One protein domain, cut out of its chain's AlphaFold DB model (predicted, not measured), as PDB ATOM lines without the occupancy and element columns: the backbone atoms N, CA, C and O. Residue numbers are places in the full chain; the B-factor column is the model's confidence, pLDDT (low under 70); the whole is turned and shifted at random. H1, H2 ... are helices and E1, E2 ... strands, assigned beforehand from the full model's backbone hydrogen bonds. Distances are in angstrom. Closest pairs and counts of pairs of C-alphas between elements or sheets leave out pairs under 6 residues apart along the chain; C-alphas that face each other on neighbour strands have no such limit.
ATOM      1  N   VAL A  21       9.029  38.732  -8.013       89.62
ATOM      2  CA  VAL A  21       7.950  39.564  -7.488       89.62
ATOM      3  C   VAL A  21       6.911  39.789  -8.575       89.62
ATOM      4  O   VAL A  21       7.243  39.955  -9.750       89.62
ATOM      5  N   ALA A  22       5.644  39.772  -8.195       89.38
ATOM      6  CA  ALA A  22       4.528  40.165  -9.039       89.38
ATOM      7  C   ALA A  22       3.861  41.398  -8.431       89.38
ATOM      8  O   ALA A  22       3.830  41.559  -7.213       89.38
ATOM      9  N   VAL A  23       3.320  42.277  -9.269       88.31
ATOM     10  CA  VAL A  23       2.547  43.422  -8.786       88.31
ATOM     11  C   VAL A  23       1.096  42.988  -8.651       88.31
ATOM     12  O   VAL A  23       0.450  42.605  -9.631       88.31
ATOM     13  N   LYS A  24       0.582  43.050  -7.428       88.00
ATOM     14  CA  LYS A  24      -0.799  42.729  -7.104       88.00
ATOM     15  C   LYS A  24      -1.636  44.013  -7.086       88.00
ATOM     16  O   LYS A  24      -1.284  44.960  -6.374       88.00
ATOM     17  N   PRO A  25      -2.744  44.062  -7.847       85.88
ATOM     18  CA  PRO A  25      -3.670  45.183  -7.784       85.88
ATOM     19  C   PRO A  25      -4.297  45.287  -6.389       85.88
ATOM     20  O   PRO A  25      -4.738  44.280  -5.833       85.88
ATOM     21  N   GLY A  26      -4.329  46.504  -5.846       81.81
ATOM     22  CA  GLY A  26      -5.097  46.832  -4.645       81.81
ATOM     23  C   GLY A  26      -6.586  47.027  -4.939       81.81
ATOM     24  O   GLY A  26      -7.057  46.737  -6.038       81.81
ATOM     25  N   SER A  27      -7.320  47.577  -3.968       78.31
ATOM     26  CA  SER A  27      -8.748  47.909  -4.109       78.31
ATOM     27  C   SER A  27      -9.033  48.873  -5.266       78.31
ATOM     28  O   SER A  27     -10.050  48.745  -5.941       78.31
ATOM     29  N   VAL A  28      -8.111  49.801  -5.532       75.25
ATOM     30  CA  VAL A  28      -8.159  50.736  -6.662       75.25
ATOM     31  C   VAL A  28      -7.009  50.401  -7.609       75.25
ATOM     32  O   VAL A  28      -5.900  50.921  -7.494       75.25
ATOM     33  N   ALA A  29      -7.250  49.449  -8.506       73.38
ATOM     34  CA  ALA A  29      -6.249  48.964  -9.447       73.38
ATOM     35  C   ALA A  29      -6.127  49.898 -10.657       73.38
ATOM     36  O   ALA A  29      -7.114  50.149 -11.347       73.38
ATOM     37  N   CYS A  30      -4.918  50.376 -10.963       79.50
ATOM     38  CA  CYS A  30      -4.693  51.107 -12.208       79.50
ATOM     39  C   CYS A  30      -4.598  50.140 -13.410       79.50
ATOM     40  O   CYS A  30      -4.150  48.998 -13.249       79.50
ATOM     41  N   PRO A  31      -4.951  50.586 -14.633       81.75
ATOM     42  CA  PRO A  31      -4.913  49.741 -15.831       81.75
ATOM     43  C   PRO A  31      -3.531  49.123 -16.089       81.75
ATOM     44  O   PRO A  31      -3.427  47.976 -16.523       81.75
ATOM     45  N   ALA A  32      -2.465  49.854 -15.749       80.94
ATOM     46  CA  ALA A  32      -1.083  49.399 -15.860       80.94
ATOM     47  C   ALA A  32      -0.768  48.175 -14.984       80.94
ATOM     48  O   ALA A  32      -0.033  47.280 -15.398       80.94
ATOM     49  N   VAL A  33      -1.330  48.107 -13.775       82.69
ATOM     50  CA  VAL A  33      -1.149  46.942 -12.898       82.69
ATOM     51  C   VAL A  33      -2.001  45.773 -13.374       82.69
ATOM     52  O   VAL A  33      -1.562  44.630 -13.294       82.69
ATOM     53  N   VAL A  34      -3.188  46.034 -13.924       83.25
ATOM     54  CA  VAL A  34      -4.046  44.981 -14.486       83.25
ATOM     55  C   VAL A  34      -3.374  44.305 -15.683       83.25
ATOM     56  O   VAL A  34      -3.330  43.074 -15.732       83.25
ATOM     57  N   SER A  35      -2.784  45.078 -16.603       83.88
ATOM     58  CA  SER A  35      -2.027  44.526 -17.737       83.88
ATOM     59  C   SER A  35      -0.753  43.802 -17.283       83.88
ATOM     60  O   SER A  35      -0.409  42.747 -17.819       83.88
ATOM     61  N   GLY A  36      -0.091  44.312 -16.240       78.75
ATOM     62  CA  GLY A  36       1.106  43.724 -15.641       78.75
ATOM     63  C   GLY A  36       0.864  42.535 -14.703       78.75
ATOM     64  O   GLY A  36       1.825  41.855 -14.355       78.75
ATOM     65  N   ARG A  37      -0.381  42.229 -14.310       79.12
ATOM     66  CA  ARG A  37      -0.705  41.255 -13.243       79.12
ATOM     67  C   ARG A  37      -0.189  39.837 -13.506       79.12
ATOM     68  O   ARG A  37       0.096  39.093 -12.573       79.12
ATOM     69  N   LYS A  38      -0.094  39.437 -14.777       80.69
ATOM     70  CA  LYS A  38       0.408  38.108 -15.177       80.69
ATOM     71  C   LYS A  38       1.931  38.058 -15.311       80.69
ATOM     72  O   LYS A  38       2.485  36.981 -15.527       80.69
ATOM     73  N   ARG A  39       2.612  39.201 -15.212       86.56
ATOM     74  CA  ARG A  39       4.060  39.296 -15.355       86.56
ATOM     75  C   ARG A  39       4.725  39.153 -13.992       86.56
ATOM     76  O   ARG A  39       4.247  39.665 -12.984       86.56
ATOM     77  N   ARG A  40       5.840  38.429 -13.981       89.12
ATOM     78  CA  ARG A  40       6.730  38.302 -12.830       89.12
ATOM     79  C   ARG A  40       8.049  38.956 -13.191       89.12
ATOM     80  O   ARG A  40       8.546  38.754 -14.299       89.12
ATOM     81  N   TRP A  41       8.591  39.718 -12.261       88.19
ATOM     82  CA  TRP A  41       9.902  40.341 -12.366       88.19
ATOM     83  C   TRP A  41      10.853  39.657 -11.402       88.19
ATOM     84  O   TRP A  41      10.430  39.151 -10.364       88.19
ATOM     85  N   LEU A  42      12.144  39.656 -11.713       88.69
ATOM     86  CA  LEU A  42      13.139  39.440 -10.672       88.69
ATOM     87  C   LEU A  42      13.097  40.628  -9.712       88.69
ATOM     88  O   LEU A  42      12.873  41.757 -10.140       88.69
ATOM     89  N   SER A  43      13.347  40.389  -8.427       86.56
ATOM     90  CA  SER A  43      13.350  41.447  -7.405       86.56
ATOM     91  C   SER A  43      14.180  42.682  -7.797       86.56
ATOM     92  O   SER A  43      13.782  43.813  -7.543       86.56
ATOM     93  N   ARG A  44      15.303  42.470  -8.498       86.06
ATOM     94  CA  ARG A  44      16.204  43.537  -8.971       86.06
ATOM     95  C   ARG A  44      15.683  44.327 -10.176       86.06
ATOM     96  O   ARG A  44      16.108  45.454 -10.380       86.06
ATOM     97  N   GLU A  45      14.800  43.734 -10.969       87.00
ATOM     98  CA  GLU A  45      14.260  44.317 -12.207       87.00
ATOM     99  C   GLU A  45      12.834  44.849 -12.020       87.00
ATOM    100  O   GLU A  45      12.207  45.337 -12.963       87.00
ATOM    101  N   ALA A  46      12.287  44.711 -10.814       86.06
ATOM    102  CA  ALA A  46      10.922  45.094 -10.527       86.06
ATOM    103  C   ALA A  46      10.759  46.621 -10.618       86.06
ATOM    104  O   ALA A  46      11.532  47.364 -10.004       86.06
ATOM    105  N   PRO A  47       9.744  47.115 -11.351       84.56
ATOM    106  CA  PRO A  47       9.462  48.542 -11.403       84.56
ATOM    107  C   PRO A  47       9.031  49.014 -10.019       84.56
ATOM    108  O   PRO A  47       8.233  48.326  -9.384       84.56
ATOM    109  N   ARG A  48       9.518  50.176  -9.565       85.06
ATOM    110  CA  ARG A  48       9.099  50.776  -8.287       85.06
ATOM    111  C   ARG A  48       7.602  51.091  -8.321       85.06
ATOM    112  O   ARG A  48       7.087  51.530  -9.347       85.06
ATOM    113  N   LEU A  49       6.916  50.842  -7.210       80.44
ATOM    114  CA  LEU A  49       5.532  51.259  -7.017       80.44
ATOM    115  C   LEU A  49       5.491  52.676  -6.432       80.44
ATOM    116  O   LEU A  49       6.301  52.967  -5.549       80.44
ATOM    117  N   PRO A  50       4.550  53.533  -6.873       81.38
ATOM    118  CA  PRO A  50       3.556  53.321  -7.937       81.38
ATOM    119  C   PRO A  50       4.185  53.229  -9.341       81.38
ATOM    120  O   PRO A  50       5.173  53.897  -9.625       81.38
ATOM    121  N   LEU A  51       3.615  52.386 -10.219       80.50
ATOM    122  CA  LEU A  51       4.125  52.221 -11.589       80.50
ATOM    123  C   LEU A  51       4.177  53.578 -12.315       80.50
ATOM    124  O   LEU A  51       3.255  54.375 -12.144       80.50
ATOM    125  N   PRO A  52       5.169  53.821 -13.190       79.44
ATOM    126  CA  PRO A  52       5.269  55.082 -13.933       79.44
ATOM    127  C   PRO A  52       4.044  55.360 -14.819       79.44
ATOM    128  O   PRO A  52       3.709  56.508 -15.073       79.44
ATOM    129  N   SER A  53       3.331  54.316 -15.251       81.00
ATOM    130  CA  SER A  53       2.070  54.405 -15.997       81.00
ATOM    131  C   SER A  53       0.817  54.358 -15.105       81.00
ATOM    132  O   SER A  53      -0.275  54.021 -15.568       81.00
ATOM    133  N   CYS A  54       0.943  54.647 -13.807       83.44
ATOM    134  CA  CYS A  54      -0.192  54.694 -12.892       83.44
ATOM    135  C   CYS A  54      -0.989  55.994 -13.071       83.44
ATOM    136  O   CYS A  54      -0.464  57.086 -12.899       83.44
ATOM    137  N   THR A  55      -2.287  55.869 -13.345       80.19
ATOM    138  CA  THR A  55      -3.210  57.006 -13.507       80.19
ATOM    139  C   THR A  55      -3.482  57.763 -12.200       80.19
ATOM    140  O   THR A  55      -3.933  58.901 -12.237       80.19
ATOM    141  N   ARG A  56      -3.235  57.147 -11.034       77.81
ATOM    142  CA  ARG A  56      -3.510  57.747  -9.718       77.81
ATOM    143  C   ARG A  56      -2.429  57.369  -8.695       77.81
ATOM    144  O   ARG A  56      -2.657  56.477  -7.875       77.81
ATOM    145  N   PRO A  57      -1.247  58.009  -8.740       77.50
ATOM    146  CA  PRO A  57      -0.137  57.676  -7.848       77.50
ATOM    147  C   PRO A  57      -0.437  57.977  -6.371       77.50
ATOM    148  O   PRO A  57      -0.043  57.193  -5.515       77.50
ATOM    149  N   GLU A  58      -1.193  59.038  -6.069       79.19
ATOM    150  CA  GLU A  58      -1.459  59.498  -4.691       79.19
ATOM    151  C   GLU A  58      -2.327  58.545  -3.848       79.19
ATOM    152  O   GLU A  58      -2.306  58.607  -2.626       79.19
ATOM    153  N   GLY A  59      -3.088  57.651  -4.488       78.38
ATOM    154  CA  GLY A  59      -4.003  56.711  -3.819       78.38
ATOM    155  C   GLY A  59      -3.783  55.255  -4.223       78.38
ATOM    156  O   GLY A  59      -4.717  54.452  -4.196       78.38
ATOM    157  N   CYS A  60      -2.582  54.919  -4.697       81.69
ATOM    158  CA  CYS A  60      -2.293  53.595  -5.229       81.69
ATOM    159  C   CYS A  60      -2.079  52.572  -4.102       81.69
ATOM    160  O   CYS A  60      -1.056  52.585  -3.427       81.69
ATOM    161  N   ASN A  61      -3.005  51.618  -3.964       84.44
ATOM    162  CA  ASN A  61      -2.927  50.520  -2.985       84.44
ATOM    163  C   ASN A  61      -2.277  49.241  -3.552       84.44
ATOM    164  O   ASN A  61      -2.568  48.132  -3.099       84.44
ATOM    165  N   CYS A  62      -1.465  49.355  -4.606       86.25
ATOM    166  CA  CYS A  62      -0.831  48.186  -5.219       86.25
ATOM    167  C   CYS A  62       0.318  47.669  -4.348       86.25
ATOM    168  O   CYS A  62       1.042  48.445  -3.731       86.25
ATOM    169  N   THR A  63       0.495  46.350  -4.315       87.25
ATOM    170  CA  THR A  63       1.486  45.681  -3.457       87.25
ATOM    171  C   THR A  63       2.351  44.720  -4.264       87.25
ATOM    172  O   THR A  63       1.959  44.288  -5.350       87.25
ATOM    173  N   TYR A  64       3.531  44.376  -3.747       88.94
ATOM    174  CA  TYR A  64       4.325  43.284  -4.306       88.94
ATOM    175  C   TYR A  64       3.958  41.964  -3.642       88.94
ATOM    176  O   TYR A  64       3.947  41.836  -2.421       88.94
ATOM    177  N   GLU A  65       3.710  40.962  -4.470       88.75
ATOM    178  CA  GLU A  65       3.616  39.573  -4.060       88.75
ATOM    179  C   GLU A  65       4.959  38.899  -4.348       88.75
ATOM    180  O   GLU A  65       5.400  38.838  -5.498       88.75
ATOM    181  N   HIS A  66       5.637  38.428  -3.301       88.62
ATOM    182  CA  HIS A  66       6.918  37.738  -3.436       88.62
ATOM    183  C   HIS A  66       6.693  36.252  -3.724       88.62
ATOM    184  O   HIS A  66       5.922  35.574  -3.048       88.62
ATOM    185  N   HIS A  67       7.426  35.730  -4.698       86.56
ATOM    186  CA  HIS A  67       7.463  34.323  -5.059       86.56
ATOM    187  C   HIS A  67       8.873  33.773  -4.828       86.56
ATOM    188  O   HIS A  67       9.863  34.365  -5.267       86.56
ATOM    189  N   ALA A  68       8.960  32.627  -4.152       82.00
ATOM    190  CA  ALA A  68      10.223  31.927  -3.942       82.00
ATOM    191  C   ALA A  68      10.864  31.507  -5.276       82.00
ATOM    192  O   ALA A  68      10.170  31.311  -6.281       82.00
ATOM    193  N   ASP A  69      12.191  31.352  -5.279       82.94
ATOM    194  CA  ASP A  69      12.888  30.818  -6.445       82.94
ATOM    195  C   ASP A  69      12.432  29.374  -6.708       82.94
ATOM    196  O   ASP A  69      12.603  28.470  -5.889       82.94
ATOM    197  N   ARG A  70      11.871  29.148  -7.897       75.75
ATOM    198  CA  ARG A  70      11.431  27.830  -8.374       75.75
ATOM    199  C   ARG A  70      12.578  26.842  -8.623       75.75
ATOM    200  O   ARG A  70      12.300  25.693  -8.953       75.75
ATOM    201  N   ARG A  71      13.837  27.282  -8.543       73.12
ATOM    202  CA  ARG A  71      15.046  26.450  -8.676       73.12
ATOM    203  C   ARG A  71      15.561  25.918  -7.340       73.12
ATOM    204  O   ARG A  71      16.458  25.087  -7.352       73.12
ATOM    205  N   ALA A  72      15.009  26.380  -6.215       66.19
ATOM    206  CA  ALA A  72      15.482  26.013  -4.881       66.19
ATOM    207  C   ALA A  72      15.237  24.533  -4.510       66.19
ATOM    208  O   ALA A  72      15.783  24.060  -3.523       66.19
ATOM    209  N   GLY A  73      14.443  23.793  -5.294       65.81
ATOM    210  CA  GLY A  73      14.209  22.358  -5.113       65.81
ATOM    211  C   GLY A  73      14.660  21.529  -6.315       65.81
ATOM    212  O   GLY A  73      14.791  22.046  -7.429       65.81
ATOM    213  N   GLY A  74      14.854  20.222  -6.098       66.06
ATOM    214  CA  GLY A  74      15.069  19.258  -7.182       66.06
ATOM    215  C   GLY A  74      13.965  19.396  -8.232       66.06
ATOM    216  O   GLY A  74      12.780  19.421  -7.897       66.06
ATOM    217  N   ARG A  75      14.334  19.531  -9.512       67.44
ATOM    218  CA  ARG A  75      13.354  19.828 -10.577       67.44
ATOM    219  C   ARG A  75      12.442  18.640 -10.857       67.44
ATOM    220  O   ARG A  75      11.390  18.804 -11.472       67.44
ATOM    221  N   ARG A  76      12.874  17.454 -10.439       68.62
ATOM    222  CA  ARG A  76      12.160  16.189 -10.542       68.62
ATOM    223  C   ARG A  76      12.197  15.501  -9.190       68.62
ATOM    224  O   ARG A  76      13.242  15.502  -8.546       68.62
ATOM    225  N   ALA A  77      11.101  14.852  -8.806       61.97
ATOM    226  CA  ALA A  77      11.108  13.953  -7.651       61.97
ATOM    227  C   ALA A  77      12.212  12.887  -7.796       61.97
ATOM    228  O   ALA A  77      12.883  12.552  -6.825       61.97
ATOM    229  N   GLU A  78      12.476  12.445  -9.032       59.75
ATOM    230  CA  GLU A  78      13.553  11.503  -9.331       59.75
ATOM    231  C   GLU A  78      14.947  12.094  -9.103       59.75
ATOM    232  O   GLU A  78      15.831  11.345  -8.736       59.75
ATOM    233  N   GLU A  79      15.179  13.402  -9.275       61.66
ATOM    234  CA  GLU A  79      16.496  14.013  -9.000       61.66
ATOM    235  C   GLU A  79      16.833  13.990  -7.499       61.66
ATOM    236  O   GLU A  79      18.007  13.955  -7.138       61.66
ATOM    237  N   VAL A  80      15.818  13.961  -6.628       61.69
ATOM    238  CA  VAL A  80      15.993  13.864  -5.169       61.69
ATOM    239  C   VAL A  80      16.393  12.439  -4.749       61.69
ATOM    240  O   VAL A  80      17.170  12.275  -3.811       61.69
ATOM    241  N   ASP A  81      15.920  11.413  -5.471       58.91
ATOM    242  CA  ASP A  81      16.185   9.986  -5.199       58.91
ATOM    243  C   ASP A  81      17.278   9.369  -6.106       58.91
ATOM    244  O   ASP A  81      17.833   8.313  -5.810       58.91
ATOM    245  N   ALA A  82      17.644  10.033  -7.208       58.88
ATOM    246  CA  ALA A  82      18.570   9.517  -8.223       58.88
ATOM    247  C   ALA A  82      19.984   9.273  -7.688       58.88
ATOM    248  O   ALA A  82      20.682   8.409  -8.209       58.88
ATOM    249  N   PHE A  83      20.398   9.980  -6.634       58.56
ATOM    250  CA  PHE A  83      21.681   9.734  -5.973       58.56
ATOM    251  C   PHE A  83      21.702   8.449  -5.130       58.56
ATOM    252  O   PHE A  83      22.779   7.988  -4.766       58.56
TER     253      PHE A  83
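Overview. This is residues 21 to 83 of the 105 residues of an uncharacterized protein of Gammaproteobacteria bacterium (UniProt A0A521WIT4). With little regular structure, a small body, made of a three-stranded sheet grazed by helix H1 and a long loop, residues 43 to 62, sends out a tail; its residues 70 to 83 stick out, hold H2 and make the length. The 63 printed residues run E1, H1, E2, E3, H2, with 23 in named elements, class mixed; the antiparallel sheet's order is E2, E1, E3. It is only just extended, close to loose: radius of gyration of the C-alphas 16.3 A, spans 55 by 21 by 15 A.

Arrangement. Start at inner strand E1, residues 21 to 24. H1, residues 31 to 36, only grazes the sheet; its closest C-alpha pair with E1 is Val 33 and Val 23, 6.6 A. E2, residues 40 to 42, is antiparallel to E1; N 21 and O 41, 2.8 A, are within hydrogen-bond range. E3, residues 63 to 67, is antiparallel to E1, with N 22 and O 65 at 2.9 A. H2, residues 77 to 81, is not on the sheet. Every O i to N i+4 pair is within range in H1, 0 of 1 in H2, where 2 of 2 O i to N i+3 pairs are.

Along the chain. Find C-alpha 21 at (7.950, 39.564, -7.488), where E1 begins; E3 runs 12.9 A, and H2 ends at C-alpha 81, (16.185, 9.986, -5.199).

Size, cuts and confidence. The C-alphas farthest apart, Glu 58 and Phe 83, are 54.9 A apart. The E2 to E3 link is long; the printed part has no cut. Residues 72 to 83 have pLDDT under 70.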